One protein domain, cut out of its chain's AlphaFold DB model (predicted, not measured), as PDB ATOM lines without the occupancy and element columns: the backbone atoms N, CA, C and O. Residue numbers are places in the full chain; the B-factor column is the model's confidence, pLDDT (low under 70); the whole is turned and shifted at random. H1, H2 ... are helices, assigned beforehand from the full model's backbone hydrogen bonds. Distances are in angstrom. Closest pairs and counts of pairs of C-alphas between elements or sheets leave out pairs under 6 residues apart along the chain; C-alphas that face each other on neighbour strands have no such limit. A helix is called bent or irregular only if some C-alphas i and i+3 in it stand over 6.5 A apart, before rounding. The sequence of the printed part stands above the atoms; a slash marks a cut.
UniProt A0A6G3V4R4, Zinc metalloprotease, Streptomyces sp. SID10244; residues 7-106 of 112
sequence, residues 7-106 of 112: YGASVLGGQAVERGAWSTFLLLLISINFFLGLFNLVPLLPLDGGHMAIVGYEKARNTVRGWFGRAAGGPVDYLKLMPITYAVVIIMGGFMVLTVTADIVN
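Overview. This is residues 7 to 106 of the 112 residues of the protein "Zinc metalloprotease" of Streptomyces sp. SID10244 (UniProt A0A6G3V4R4). This is a long, thin, open frame of helices: H1 and H2 make a hairpin at one end, H3 carries on from H2 to the other end, and the long helix H4 comes back along the length with a gap between it and H2. The link from H3 to H4 folds the path back, and residues 90 to 98 of H4 stand free. The printed part has 100 residues with four named helices, H1, H2, H3 and H4 in that order, and no named strand; its class is all helix. It is extended, a rod in outline, with a radius of gyration of the C-alphas of 20.4 A and spans of 66 by 30 by 13 A.

Arrangement. Begin with H1, residues 7 to 18, and go over a tight link of three residues to H2, residues 22 to 40. The two form a helical hairpin and touch, with H2 using residues 22 to 28 alone; their closest C-alphas, of Gly 13 and Phe 25, are 5.3 A apart. They run opposite ways at a shallow tilt of 27 degrees. Next comes H3, residues 48 to 67, close to H2 but not clearly touching it: their closest C-alphas, of Asn 40 and Asp 48, are 5.6 A apart. H2 and H3 run the same way at a steep tilt of 44 degrees. Last is H4, residues 78 to 105, which is apart from H2 and from H3. H4 and H1 only just touch, with 3 pairs of C-alphas within 8 A, through residues 100 to 103 of H4 and residues 7 to 8 of H1 alone. Their closest C-alphas, of Tyr 7 and Val 100, are 7.0 A apart, and the two helices run the same way at a steep tilt of 57 degrees. H1 and H3 are apart. In H1, H2 and H3 each O i to N i+4 pair is within hydrogen-bond range; in H4, 22 of 24 are.

Along the chain. Find C-alpha 7 at (145.390, 195.762, 192.197); from there H1 runs 16.8 A to C-alpha 18. H2 takes you 26.7 A from C-alpha 22 to C-alpha 40. Look for C-alpha 67 at (120.801, 177.313, 233.660), where H3 ends 29.0 A from C-alpha 48. H4, the longest helix, spans 39.4 A from C-alpha 78 to C-alpha 105 at (145.319, 189.401, 181.739). It has a kink of 32 degrees near residue 85, and it is only just irregular: C-alphas 80 and 83 are 6.8 A apart, and its line is a rough one.

Size, cuts and confidence. The two C-alphas farthest apart are those of Arg 19 and Gly 69, at 65.9 A, while those of the first and last printed residues, Tyr 7 and Asn 106, are 12.5 A apart. The printed part has no cut and no long link; the links from H2 to H3 and from H3 to H4 are short, with 7 and 10 residues. The mean pLDDT of the printed part is 86.1, and Asn 106 is the one printed residue under 70.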
ATOM      1  N   TYR A   7     144.566 195.016 193.144       73.69
ATOM      2  CA  TYR A   7     145.390 195.762 192.197       73.69
ATOM      3  C   TYR A   7     144.583 196.886 191.530       73.69
ATOM      4  O   TYR A   7     145.003 198.044 191.562       73.69
ATOM      5  N   GLY A   8     143.381 196.582 191.027       77.62
ATOM      6  CA  GLY A   8     142.481 197.575 190.436       77.62
ATOM      7  C   GLY A   8     142.112 198.698 191.411       77.62
ATOM      8  O   GLY A   8     142.169 199.873 191.052       77.62
ATOM      9  N   ALA A   9     141.833 198.367 192.675       80.44
ATOM     10  CA  ALA A   9     141.552 199.363 193.714       80.44
ATOM     11  C   ALA A   9     142.741 200.313 193.974       80.44
ATOM     12  O   ALA A   9     142.545 201.508 194.205       80.44
ATOM     13  N   SER A  10     143.973 199.801 193.889       81.62
ATOM     14  CA  SER A  10     145.201 200.587 194.075       81.62
ATOM     15  C   SER A  10     145.445 201.549 192.905       81.62
ATOM     16  O   SER A  10     145.779 202.714 193.123       81.62
ATOM     17  N   VAL A  11     145.201 201.097 191.669       84.50
ATOM     18  CA  VAL A  11     145.260 201.943 190.462       84.50
ATOM     19  C   VAL A  11     144.200 203.048 190.514       84.50
ATOM     20  O   VAL A  11     144.510 204.211 190.254       84.50
ATOM     21  N   LEU A  12     142.969 202.720 190.916       84.44
ATOM     22  CA  LEU A  12     141.889 203.698 191.095       84.44
ATOM     23  C   LEU A  12     142.229 204.753 192.155       84.44
ATOM     24  O   LEU A  12     141.970 205.940 191.948       84.44
ATOM     25  N   GLY A  13     142.847 204.337 193.262       86.00
ATOM     26  CA  GLY A  13     143.336 205.248 194.295       86.00
ATOM     27  C   GLY A  13     144.404 206.214 193.770       86.00
ATOM     28  O   GLY A  13     144.299 207.418 194.007       86.00
ATOM     29  N   GLY A  14     145.384 205.713 193.012       85.75
ATOM     30  CA  GLY A  14     146.430 206.538 192.393       85.75
ATOM     31  C   GLY A  14     145.863 207.578 191.425       85.75
ATOM     32  O   GLY A  14     146.145 208.768 191.559       85.75
ATOM     33  N   GLN A  15     144.963 207.156 190.535       88.06
ATOM     34  CA  GLN A  15     144.296 208.061 189.595       88.06
ATOM     35  C   GLN A  15     143.435 209.125 190.293       88.06
ATOM     36  O   GLN A  15     143.320 210.249 189.801       88.06
ATOM     37  N   ALA A  16     142.806 208.792 191.427       88.31
ATOM     38  CA  ALA A  16     142.039 209.757 192.208       88.31
ATOM     39  C   ALA A  16     142.943 210.856 192.789       88.31
ATOM     40  O   ALA A  16     142.584 212.031 192.734       88.31
ATOM     41  N   VAL A  17     144.131 210.501 193.287       89.31
ATOM     42  CA  VAL A  17     145.109 211.469 193.811       89.31
ATOM     43  C   VAL A  17     145.698 212.333 192.694       89.31
ATOM     44  O   VAL A  17     145.727 213.555 192.831       89.31
ATOM     45  N   GLU A  18     146.093 211.732 191.568       89.50
ATOM     46  CA  GLU A  18     146.638 212.454 190.406       89.50
ATOM     47  C   GLU A  18     145.664 213.501 189.848       89.50
ATOM     48  O   GLU A  18     146.076 214.578 189.419       89.50
ATOM     49  N   ARG A  19     144.357 213.216 189.896       90.50
ATOM     50  CA  ARG A  19     143.296 214.138 189.455       90.50
ATOM     51  C   ARG A  19     142.829 215.110 190.547       90.50
ATOM     52  O   ARG A  19     141.857 215.832 190.338       90.50
ATOM     53  N   GLY A  20     143.477 215.128 191.715       90.56
ATOM     54  CA  GLY A  20     143.116 215.991 192.849       90.56
ATOM     55  C   GLY A  20     141.817 215.598 193.569       90.56
ATOM     56  O   GLY A  20     141.327 216.346 194.415       90.56
ATOM     57  N   ALA A  21     141.255 214.422 193.274       91.81
ATOM     58  CA  ALA A  21     140.021 213.898 193.853       91.81
ATOM     59  C   ALA A  21     140.263 213.234 195.224       91.81
ATOM     60  O   ALA A  21     139.950 212.060 195.444       91.81
ATOM     61  N   TRP A  22     140.794 214.003 196.179       89.94
ATOM     62  CA  TRP A  22     141.126 213.534 197.531       89.94
ATOM     63  C   TRP A  22     139.941 212.920 198.284       89.94
ATOM     64  O   TRP A  22     140.119 211.961 199.030       89.94
ATOM     65  N   SER A  23     138.723 213.419 198.060       91.31
ATOM     66  CA  SER A  23     137.504 212.843 198.640       91.31
ATOM     67  C   SER A  23     137.257 211.407 198.173       91.31
ATOM     68  O   SER A  23     136.912 210.548 198.981       91.31
ATOM     69  N   THR A  24     137.485 211.125 196.889       88.62
ATOM     70  CA  THR A  24     137.327 209.781 196.311       88.62
ATOM     71  C   THR A  24     138.406 208.845 196.837       88.62
ATOM     72  O   THR A  24     138.106 207.720 197.226       88.62
ATOM     73  N   PHE A  25     139.648 209.326 196.926       89.44
ATOM     74  CA  PHE A  25     140.742 208.570 197.530       89.44
ATOM     75  C   PHE A  25     140.451 208.202 198.995       89.44
ATOM     76  O   PHE A  25     140.581 207.040 199.376       89.44
ATOM     77  N   LEU A  26     139.998 209.163 199.807       93.44
ATOM     78  CA  LEU A  26     139.635 208.912 201.204       93.44
ATOM     79  C   LEU A  26     138.467 207.928 201.319       93.44
ATOM     80  O   LEU A  26     138.520 207.030 202.154       93.44
ATOM     81  N   LEU A  27     137.443 208.049 200.471       91.50
ATOM     82  CA  LEU A  27     136.329 207.099 200.436       91.50
ATOM     83  C   LEU A  27     136.785 205.685 200.060       91.50
ATOM     84  O   LEU A  27     136.339 204.726 200.685       91.50
ATOM     85  N   LEU A  28     137.695 205.544 199.092       90.19
ATOM     86  CA  LEU A  28     138.298 204.254 198.745       90.19
ATOM     87  C   LEU A  28     139.071 203.669 199.930       90.19
ATOM     88  O   LEU A  28     138.879 202.503 200.270       90.19
ATOM     89  N   LEU A  29     139.891 204.481 200.599       90.75
ATOM     90  CA  LEU A  29     140.671 204.052 201.759       90.75
ATOM     91  C   LEU A  29     139.761 203.612 202.912       90.75
ATOM     92  O   LEU A  29     139.979 202.545 203.490       90.75
ATOM     93  N   ILE A  30     138.721 204.392 203.215       94.62
ATOM     94  CA  ILE A  30     137.702 204.045 204.214       94.62
ATOM     95  C   ILE A  30     137.011 202.738 203.828       94.62
ATOM     96  O   ILE A  30     136.901 201.850 204.666       94.62
ATOM     97  N   SER A  31     136.586 202.597 202.570       88.44
ATOM     98  CA  SER A  31     135.894 201.404 202.076       88.44
ATOM     99  C   SER A  31     136.753 200.144 202.218       88.44
ATOM    100  O   SER A  31     136.288 199.146 202.765       88.44
ATOM    101  N   ILE A  32     138.032 200.206 201.826       88.69
ATOM    102  CA  ILE A  32     138.973 199.084 201.966       88.69
ATOM    103  C   ILE A  32     139.181 198.735 203.441       88.69
ATOM    104  O   ILE A  32     139.091 197.567 203.804       88.69
ATOM    105  N   ASN A  33     139.424 199.722 204.306       92.12
ATOM    106  CA  ASN A  33     139.642 199.464 205.734       92.12
ATOM    107  C   ASN A  33     138.387 198.911 206.416       92.12
ATOM    108  O   ASN A  33     138.480 197.983 207.214       92.12
ATOM    109  N   PHE A  34     137.214 199.444 206.082       93.38
ATOM    110  CA  PHE A  34     135.940 198.944 206.579       93.38
ATOM    111  C   PHE A  34     135.690 197.507 206.112       93.38
ATOM    112  O   PHE A  34     135.322 196.657 206.921       93.38
ATOM    113  N   PHE A  35     135.957 197.211 204.837       90.12
ATOM    114  CA  PHE A  35     135.851 195.860 204.297       90.12
ATOM    115  C   PHE A  35     136.829 194.896 204.972       90.12
ATOM    116  O   PHE A  35     136.407 193.824 205.385       90.12
ATOM    117  N   LEU A  36     138.100 195.273 205.147       89.75
ATOM    118  CA  LEU A  36     139.091 194.463 205.866       89.75
ATOM    119  C   LEU A  36     138.678 194.231 207.322       89.75
ATOM    120  O   LEU A  36     138.782 193.112 207.817       89.75
ATOM    121  N   GLY A  37     138.159 195.265 207.987       91.12
ATOM    122  CA  GLY A  37     137.618 195.169 209.338       91.12
ATOM    123  C   GLY A  37     136.462 194.174 209.419       91.12
ATOM    124  O   GLY A  37     136.508 193.259 210.234       91.12
ATOM    125  N   LEU A  38     135.459 194.298 208.545       91.19
ATOM    126  CA  LEU A  38     134.337 193.357 208.477       91.19
ATOM    127  C   LEU A  38     134.779 191.943 208.099       91.19
ATOM    128  O   LEU A  38     134.298 190.971 208.678       91.19
ATOM    129  N   PHE A  39     135.697 191.820 207.143       87.94
ATOM    130  CA  PHE A  39     136.237 190.541 206.715       87.94
ATOM    131  C   PHE A  39     136.953 189.843 207.873       87.94
ATOM    132  O   PHE A  39     136.704 188.668 208.114       87.94
ATOM    133  N   ASN A  40     137.724 190.577 208.680       89.88
ATOM    134  CA  ASN A  40     138.354 190.043 209.887       89.88
ATOM    135  C   ASN A  40     137.355 189.569 210.954       89.88
ATOM    136  O   ASN A  40     137.745 188.787 211.813       89.88
ATOM    137  N   LEU A  41     136.084 189.980 210.910       89.56
ATOM    138  CA  LEU A  41     135.036 189.478 211.809       89.56
ATOM    139  C   LEU A  41     134.406 188.160 211.333       89.56
ATOM    140  O   LEU A  41     133.637 187.552 212.081       89.56
ATOM    141  N   VAL A  42     134.715 187.700 210.117       89.50
ATOM    142  CA  VAL A  42     134.240 186.408 209.606       89.50
ATOM    143  C   VAL A  42     134.776 185.283 210.509       89.50
ATOM    144  O   VAL A  42     135.951 185.305 210.882       89.50
ATOM    145  N   PRO A  43     133.947 184.283 210.879       83.00
ATOM    146  CA  PRO A  43     134.303 183.237 211.840       83.00
ATOM    147  C   PRO A  43     135.228 182.172 211.225       83.00
ATOM    148  O   PRO A  43     134.870 181.001 211.096       83.00
ATOM    149  N   LEU A  44     136.431 182.584 210.836       85.31
ATOM    150  CA  LEU A  44     137.516 181.736 210.353       85.31
ATOM    151  C   LEU A  44     138.703 181.874 211.301       85.31
ATOM    152  O   LEU A  44     139.029 182.981 211.705       85.31
ATOM    153  N   LEU A  45     139.366 180.767 211.643       83.44
ATOM    154  CA  LEU A  45     140.466 180.757 212.620       83.44
ATOM    155  C   LEU A  45     141.630 181.738 212.347       83.44
ATOM    156  O   LEU A  45     142.122 182.299 213.322       83.44
ATOM    157  N   PRO A  46     142.107 181.968 211.101       82.50
ATOM    158  CA  PRO A  46     143.177 182.930 210.840       82.50
ATOM    159  C   PRO A  46     142.712 184.379 210.996       82.50
ATOM    160  O   PRO A  46     143.551 185.271 211.001       82.50
ATOM    161  N   LEU A  47     141.400 184.610 211.071       88.12
ATOM    162  CA  LEU A  47     140.796 185.919 211.257       88.12
ATOM    163  C   LEU A  47     140.417 186.096 212.733       88.12
ATOM    164  O   LEU A  47     140.083 185.138 213.442       88.12
ATOM    165  N   ASP A  48     140.422 187.340 213.202       89.62
ATOM    166  CA  ASP A  48     140.112 187.666 214.600       89.62
ATOM    167  C   ASP A  48     138.693 187.211 215.001       89.62
ATOM    168  O   ASP A  48     138.439 186.788 216.135       89.62
ATOM    169  N   GLY A  49     137.766 187.204 214.042       87.62
ATOM    170  CA  GLY A  49     136.397 186.723 214.172       87.62
ATOM    171  C   GLY A  49     136.289 185.240 214.524       87.62
ATOM    172  O   GLY A  49     135.344 184.855 215.209       87.62
ATOM    173  N   GLY A  50     137.261 184.405 214.142       87.81
ATOM    174  CA  GLY A  50     137.298 182.994 214.534       87.81
ATOM    175  C   GLY A  50     137.437 182.812 216.045       87.81
ATOM    176  O   GLY A  50     136.719 182.016 216.651       87.81
ATOM    177  N   HIS A  51     138.291 183.616 216.674       88.31
ATOM    178  CA  HIS A  51     138.485 183.606 218.124       88.31
ATOM    179  C   HIS A  51     137.235 184.123 218.842       88.31
ATOM    180  O   HIS A  51     136.757 183.498 219.791       88.31
ATOM    181  N   MET A  52     136.649 185.219 218.346       89.38
ATOM    182  CA  MET A  52     135.392 185.748 218.887       89.38
ATOM    183  C   MET A  52     134.229 184.762 218.750       89.38
ATOM    184  O   MET A  52     133.442 184.623 219.686       89.38
ATOM    185  N   ALA A  53     134.130 184.044 217.631       89.50
ATOM    186  CA  ALA A  53     133.097 183.038 217.417       89.50
ATOM    187  C   ALA A  53     133.223 181.873 218.408       89.50
ATOM    188  O   ALA A  53     132.219 181.438 218.974       89.50
ATOM    189  N   ILE A  54     134.447 181.405 218.670       88.31
ATOM    190  CA  ILE A  54     134.708 180.329 219.636       88.31
ATOM    191  C   ILE A  54     134.372 180.786 221.053       88.31
ATOM    192  O   ILE A  54     133.599 180.116 221.737       88.31
ATOM    193  N   VAL A  55     134.884 181.940 221.485       89.25
ATOM    194  CA  VAL A  55     134.602 182.480 222.825       89.25
ATOM    195  C   VAL A  55     133.103 182.744 222.998       89.25
ATOM    196  O   VAL A  55     132.527 182.421 224.039       89.25
ATOM    197  N   GLY A  56     132.448 183.282 221.968       89.56
ATOM    198  CA  GLY A  56     131.001 183.478 221.940       89.56
ATOM    199  C   GLY A  56     130.240 182.162 222.098       89.56
ATOM    200  O   GLY A  56     129.343 182.068 222.939       89.56
ATOM    201  N   TYR A  57     130.637 181.126 221.358       89.00
ATOM    202  CA  TYR A  57     130.058 179.787 221.461       89.00
ATOM    203  C   TYR A  57     130.283 179.159 222.842       89.00
ATOM    204  O   TYR A  57     129.339 178.647 223.446       89.00
ATOM    205  N   GLU A  58     131.501 179.225 223.382       90.06
ATOM    206  CA  GLU A  58     131.825 178.707 224.713       90.06
ATOM    207  C   GLU A  58     131.000 179.393 225.796       90.06
ATOM    208  O   GLU A  58     130.410 178.717 226.648       90.06
ATOM    209  N   LYS A  59     130.904 180.725 225.739       89.31
ATOM    210  CA  LYS A  59     130.111 181.519 226.675       89.31
ATOM    211  C   LYS A  59     128.629 181.176 226.571       89.31
ATOM    212  O   LYS A  59     128.006 180.919 227.601       89.31
ATOM    213  N   ALA A  60     128.070 181.113 225.363       91.44
ATOM    214  CA  ALA A  60     126.672 180.741 225.149       91.44
ATOM    215  C   ALA A  60     126.383 179.326 225.677       91.44
ATOM    216  O   ALA A  60     125.482 179.134 226.496       91.44
ATOM    217  N   ARG A  61     127.209 178.342 225.300       91.31
ATOM    218  CA  ARG A  61     127.102 176.948 225.754       91.31
ATOM    219  C   ARG A  61     127.174 176.839 227.276       91.31
ATOM    220  O   ARG A  61     126.369 176.131 227.877       91.31
ATOM    221  N   ASN A  62     128.136 177.509 227.905       91.50
ATOM    222  CA  ASN A  62     128.323 177.447 229.354       91.50
ATOM    223  C   ASN A  62     127.200 178.171 230.106       91.50
ATOM    224  O   ASN A  62     126.777 177.685 231.150       91.50
ATOM    225  N   THR A  63     126.662 179.259 229.548       90.94
ATOM    226  CA  THR A  63     125.492 179.956 230.102       90.94
ATOM    227  C   THR A  63     124.271 179.035 230.117       90.94
ATOM    228  O   THR A  63     123.653 178.853 231.163       90.94
ATOM    229  N   VAL A  64     123.988 178.359 228.998       91.50
ATOM    230  CA  VAL A  64     122.890 177.381 228.912       91.50
ATOM    231  C   VAL A  64     123.110 176.217 229.882       91.50
ATOM    232  O   VAL A  64     122.196 175.831 230.602       91.50
ATOM    233  N   ARG A  65     124.329 175.661 229.959       90.88
ATOM    234  CA  ARG A  65     124.654 174.587 230.919       90.88
ATOM    235  C   ARG A  65     124.454 175.024 232.369       90.88
ATOM    236  O   ARG A  65     123.927 174.235 233.151       90.88
ATOM    237  N   GLY A  66     124.817 176.263 232.694       90.62
ATOM    238  CA  GLY A  66     124.610 176.865 234.008       90.62
ATOM    239  C   GLY A  66     123.132 176.974 234.381       90.62
ATOM    240  O   GLY A  66     122.773 176.643 235.507       90.62
ATOM    241  N   TRP A  67     122.255 177.323 233.432       92.88
ATOM    242  CA  TRP A  67     120.801 177.313 233.660       92.88
ATOM    243  C   TRP A  67     120.254 175.923 233.999       92.88
ATOM    244  O   TRP A  67     119.294 175.804 234.751       92.88
ATOM    245  N   PHE A  68     120.898 174.866 233.501       91.31
ATOM    246  CA  PHE A  68     120.574 173.477 233.838       91.31
ATOM    247  C   PHE A  68     121.379 172.926 235.029       91.31
ATOM    248  O   PHE A  68     121.414 171.710 235.222       91.31
ATOM    249  N   GLY A  69     122.066 173.779 235.802       86.88
ATOM    250  CA  GLY A  69     122.858 173.373 236.971       86.88
ATOM    251  C   GLY A  69     124.084 172.510 236.644       86.88
ATOM    252  O   GLY A  69     124.641 171.861 237.527       86.88
ATOM    253  N   ARG A  70     124.512 172.461 235.376       86.19
ATOM    254  CA  ARG A  70     125.669 171.675 234.933       86.19
ATOM    255  C   ARG A  70     126.931 172.533 234.943       86.19
ATOM    256  O   ARG A  70     126.913 173.679 234.504       86.19
ATOM    257  N   ALA A  71     128.050 171.938 235.357       83.94
ATOM    258  CA  ALA A  71     129.360 172.579 235.284       83.94
ATOM    259  C   ALA A  71     129.722 172.984 233.840       83.94
ATOM    260  O   ALA A  71     129.267 172.362 232.865       83.94
ATOM    261  N   ALA A  72     130.559 174.019 233.714       83.94
ATOM    262  CA  ALA A  72     131.066 174.511 232.435       83.94
ATOM    263  C   ALA A  72     131.703 173.377 231.607       83.94
ATOM    264  O   ALA A  72     132.328 172.466 232.150       83.94
ATOM    265  N   GLY A  73     131.498 173.401 230.287       83.00
ATOM    266  CA  GLY A  73     132.162 172.463 229.380       83.00
ATOM    267  C   GLY A  73     133.635 172.831 229.180       83.00
ATOM    268  O   GLY A  73     133.984 174.005 229.292       83.00
ATOM    269  N   GLY A  74     134.473 171.846 228.843       83.69
ATOM    270  CA  GLY A  74     135.891 172.074 228.538       83.69
ATOM    271  C   GLY A  74     136.116 172.961 227.299       83.69
ATOM    272  O   GLY A  74     135.186 173.118 226.494       83.69
ATOM    273  N   PRO A  75     137.322 173.540 227.141       82.44
ATOM    274  CA  PRO A  75     137.655 174.409 226.012       82.44
ATOM    275  C   PRO A  75     137.424 173.723 224.662       82.44
ATOM    276  O   PRO A  75     137.567 172.501 224.541       82.44
ATOM    277  N   VAL A  76     137.046 174.500 223.652       82.19
ATOM    278  CA  VAL A  76     136.951 174.020 222.273       82.19
ATOM    279  C   VAL A  76     138.357 173.724 221.752       82.19
ATOM    280  O   VAL A  76     139.288 174.503 221.928       82.19
ATOM    281  N   ASP A  77     138.508 172.569 221.109       83.25
ATOM    282  CA  ASP A  77     139.777 172.134 220.538       83.25
ATOM    283  C   ASP A  77     140.009 172.790 219.169       83.25
ATOM    284  O   ASP A  77     139.359 172.453 218.174       83.25
ATOM    285  N   TYR A  78     140.962 173.719 219.126       78.19
ATOM    286  CA  TYR A  78     141.374 174.451 217.928       78.19
ATOM    287  C   TYR A  78     141.884 173.528 216.816       78.19
ATOM    288  O   TYR A  78     141.660 173.801 215.633       78.19
ATOM    289  N   LEU A  79     142.515 172.402 217.172       80.50
ATOM    290  CA  LEU A  79     143.086 171.469 216.196       80.50
ATOM    291  C   LEU A  79     142.008 170.816 215.332       80.50
ATOM    292  O   LEU A  79     142.260 170.489 214.174       80.50
ATOM    293  N   LYS A  80     140.784 170.686 215.852       80.88
ATOM    294  CA  LYS A  80     139.647 170.146 215.094       80.88
ATOM    295  C   LYS A  80     139.068 171.142 214.092       80.88
ATOM    296  O   LYS A  80     138.447 170.723 213.120       80.88
ATOM    297  N   LEU A  81     139.271 172.441 214.307       79.81
ATOM    298  CA  LEU A  81     138.792 173.506 213.419       79.81
ATOM    299  C   LEU A  81     139.805 173.842 212.313       79.81
ATOM    300  O   LEU A  81     139.423 174.367 211.264       79.81
ATOM    301  N   MET A  82     141.080 173.496 212.512       84.75
ATOM    302  CA  MET A  82     142.168 173.739 211.560       84.75
ATOM    303  C   MET A  82     141.916 173.173 210.147       84.75
ATOM    304  O   MET A  82     142.106 173.924 209.192       84.75
ATOM    305  N   PRO A  83     141.443 171.924 209.944       85.38
ATOM    306  CA  PRO A  83     141.258 171.381 208.594       85.38
ATOM    307  C   PRO A  83     140.223 172.156 207.772       85.38
ATOM    308  O   PRO A  83     140.458 172.473 206.609       85.38
ATOM    309  N   ILE A  84     139.094 172.512 208.397       86.25
ATOM    310  CA  ILE A  84     138.032 173.312 207.767       86.25
ATOM    311  C   ILE A  84     138.572 174.695 207.420       86.25
ATOM    312  O   ILE A  84     138.367 175.205 206.321       86.25
ATOM    313  N   THR A  85     139.311 175.276 208.355       85.50
ATOM    314  CA  THR A  85     139.930 176.580 208.184       85.50
ATOM    315  C   THR A  85     140.882 176.598 206.993       85.50
ATOM    316  O   THR A  85     140.775 177.479 206.143       85.50
ATOM    317  N   TYR A  86     141.770 175.609 206.881       87.38
ATOM    318  CA  TYR A  86     142.682 175.507 205.745       87.38
ATOM    319  C   TYR A  86     141.950 175.293 204.422       87.38
ATOM    320  O   TYR A  86     142.334 175.902 203.427       87.38
ATOM    321  N   ALA A  87     140.873 174.502 204.402       88.75
ATOM    322  CA  ALA A  87     140.059 174.336 203.199       88.75
ATOM    323  C   ALA A  87     139.478 175.677 202.721       88.75
ATOM    324  O   ALA A  87     139.596 176.016 201.542       88.75
ATOM    325  N   VAL A  88     138.916 176.477 203.635       86.38
ATOM    326  CA  VAL A  88     138.386 177.805 203.292       86.38
ATOM    327  C   VAL A  88     139.499 178.747 202.834       86.38
ATOM    328  O   VAL A  88     139.339 179.414 201.816       86.38
ATOM    329  N   VAL A  89     140.646 178.766 203.522       86.81
ATOM    330  CA  VAL A  89     141.802 179.597 203.137       86.81
ATOM    331  C   VAL A  89     142.303 179.246 201.737       86.81
ATOM    332  O   VAL A  89     142.580 180.151 200.956       86.81
ATOM    333  N   ILE A  90     142.380 177.960 201.385       89.62
ATOM    334  CA  ILE A  90     142.797 177.520 200.048       89.62
ATOM    335  C   ILE A  90     141.795 177.979 198.986       89.62
ATOM    336  O   ILE A  90     142.205 178.494 197.949       89.62
ATOM    337  N   ILE A  91     140.491 177.836 199.242       88.19
ATOM    338  CA  ILE A  91     139.447 178.277 198.306       88.19
ATOM    339  C   ILE A  91     139.511 179.796 198.111       88.19
ATOM    340  O   ILE A  91     139.515 180.276 196.978       88.19
ATOM    341  N   MET A  92     139.600 180.554 199.204       83.44
ATOM    342  CA  MET A  92     139.670 182.014 199.161       83.44
ATOM    343  C   MET A  92     140.957 182.520 198.512       83.44
ATOM    344  O   MET A  92     140.909 183.422 197.678       83.44
ATOM    345  N   GLY A  93     142.100 181.927 198.861       84.88
ATOM    346  CA  GLY A  93     143.389 182.237 198.253       84.88
ATOM    347  C   GLY A  93     143.400 181.904 196.763       84.88
ATOM    348  O   GLY A  93     143.821 182.727 195.958       84.88
ATOM    349  N   GLY A  94     142.854 180.748 196.377       88.00
ATOM    350  CA  GLY A  94     142.689 180.365 194.975       88.00
ATOM    351  C   GLY A  94     141.804 181.347 194.207       88.00
ATOM    352  O   GLY A  94     142.184 181.800 193.131       88.00
ATOM    353  N   PHE A  95     140.666 181.745 194.781       82.88
ATOM    354  CA  PHE A  95     139.793 182.759 194.189       82.88
ATOM    355  C   PHE A  95     140.502 184.112 194.032       82.88
ATOM    356  O   PHE A  95     140.400 184.727 192.974       82.88
ATOM    357  N   MET A  96     141.266 184.552 195.037       81.06
ATOM    358  CA  MET A  96     142.066 185.781 194.963       81.06
ATOM    359  C   MET A  96     143.117 185.710 193.846       81.06
ATOM    360  O   MET A  96     143.251 186.650 193.069       81.06
ATOM    361  N   VAL A  97     143.835 184.593 193.721       83.69
ATOM    362  CA  VAL A  97     144.814 184.404 192.639       83.69
ATOM    363  C   VAL A  97     144.131 184.466 191.274       83.69
ATOM    364  O   VAL A  97     144.645 185.118 190.366       83.69
ATOM    365  N   LEU A  98     142.959 183.841 191.127       81.38
ATOM    366  CA  LEU A  98     142.193 183.867 189.881       81.38
ATOM    367  C   LEU A  98     141.723 185.281 189.519       81.38
ATOM    368  O   LEU A  98     141.872 185.673 188.365       81.38
ATOM    369  N   THR A  99     141.197 186.057 190.470       76.12
ATOM    370  CA  THR A  99     140.718 187.426 190.200       76.12
ATOM    371  C   THR A  99     141.858 188.398 189.926       76.12
ATOM    372  O   THR A  99     141.761 189.195 189.000       76.12
ATOM    373  N   VAL A 100     142.974 188.292 190.652       76.75
ATOM    374  CA  VAL A 100     144.185 189.076 190.363       76.75
ATOM    375  C   VAL A 100     144.730 188.730 188.978       76.75
ATOM    376  O   VAL A 100     145.067 189.625 188.208       76.75
ATOM    377  N   THR A 101     144.772 187.443 188.624       74.75
ATOM    378  CA  THR A 101     145.206 187.012 187.286       74.75
ATOM    379  C   THR A 101     144.250 187.523 186.206       74.75
ATOM    380  O   THR A 101     144.711 187.974 185.160       74.75
ATOM    381  N   ALA A 102     142.937 187.506 186.454       73.62
ATOM    382  CA  ALA A 102     141.940 188.050 185.535       73.62
ATOM    383  C   ALA A 102     142.129 189.558 185.299       73.62
ATOM    384  O   ALA A 102     142.100 189.983 184.149       73.62
ATOM    385  N   ASP A 103     142.408 190.335 186.347       70.19
ATOM    386  CA  ASP A 103     142.678 191.775 186.236       70.19
ATOM    387  C   ASP A 103     143.992 192.093 185.505       70.19
ATOM    388  O   ASP A 103     144.088 193.121 184.838       70.19
ATOM    389  N   ILE A 104     145.007 191.228 185.613       72.75
ATOM    390  CA  ILE A 104     146.287 191.391 184.899       72.75
ATOM    391  C   ILE A 104     146.140 191.029 183.416       72.75
ATOM    392  O   ILE A 104     146.685 191.717 182.557       72.75
ATOM    393  N   VAL A 105     145.442 189.930 183.109       73.88
ATOM    394  CA  VAL A 105     145.319 189.401 181.739       73.88
ATOM    395  C   VAL A 105     144.240 190.132 180.938       73.88
ATOM    396  O   VAL A 105     144.399 190.316 179.733       73.88
ATOM    397  N   ASN A 106     143.152 190.548 181.586       65.31
ATOM    398  CA  ASN A 106     142.055 191.282 180.968       65.31
ATOM    399  C   ASN A 106     141.704 192.521 181.813       65.31
ATOM    400  O   ASN A 106     140.694 192.520 182.525       65.31
TER     401      ASN A 106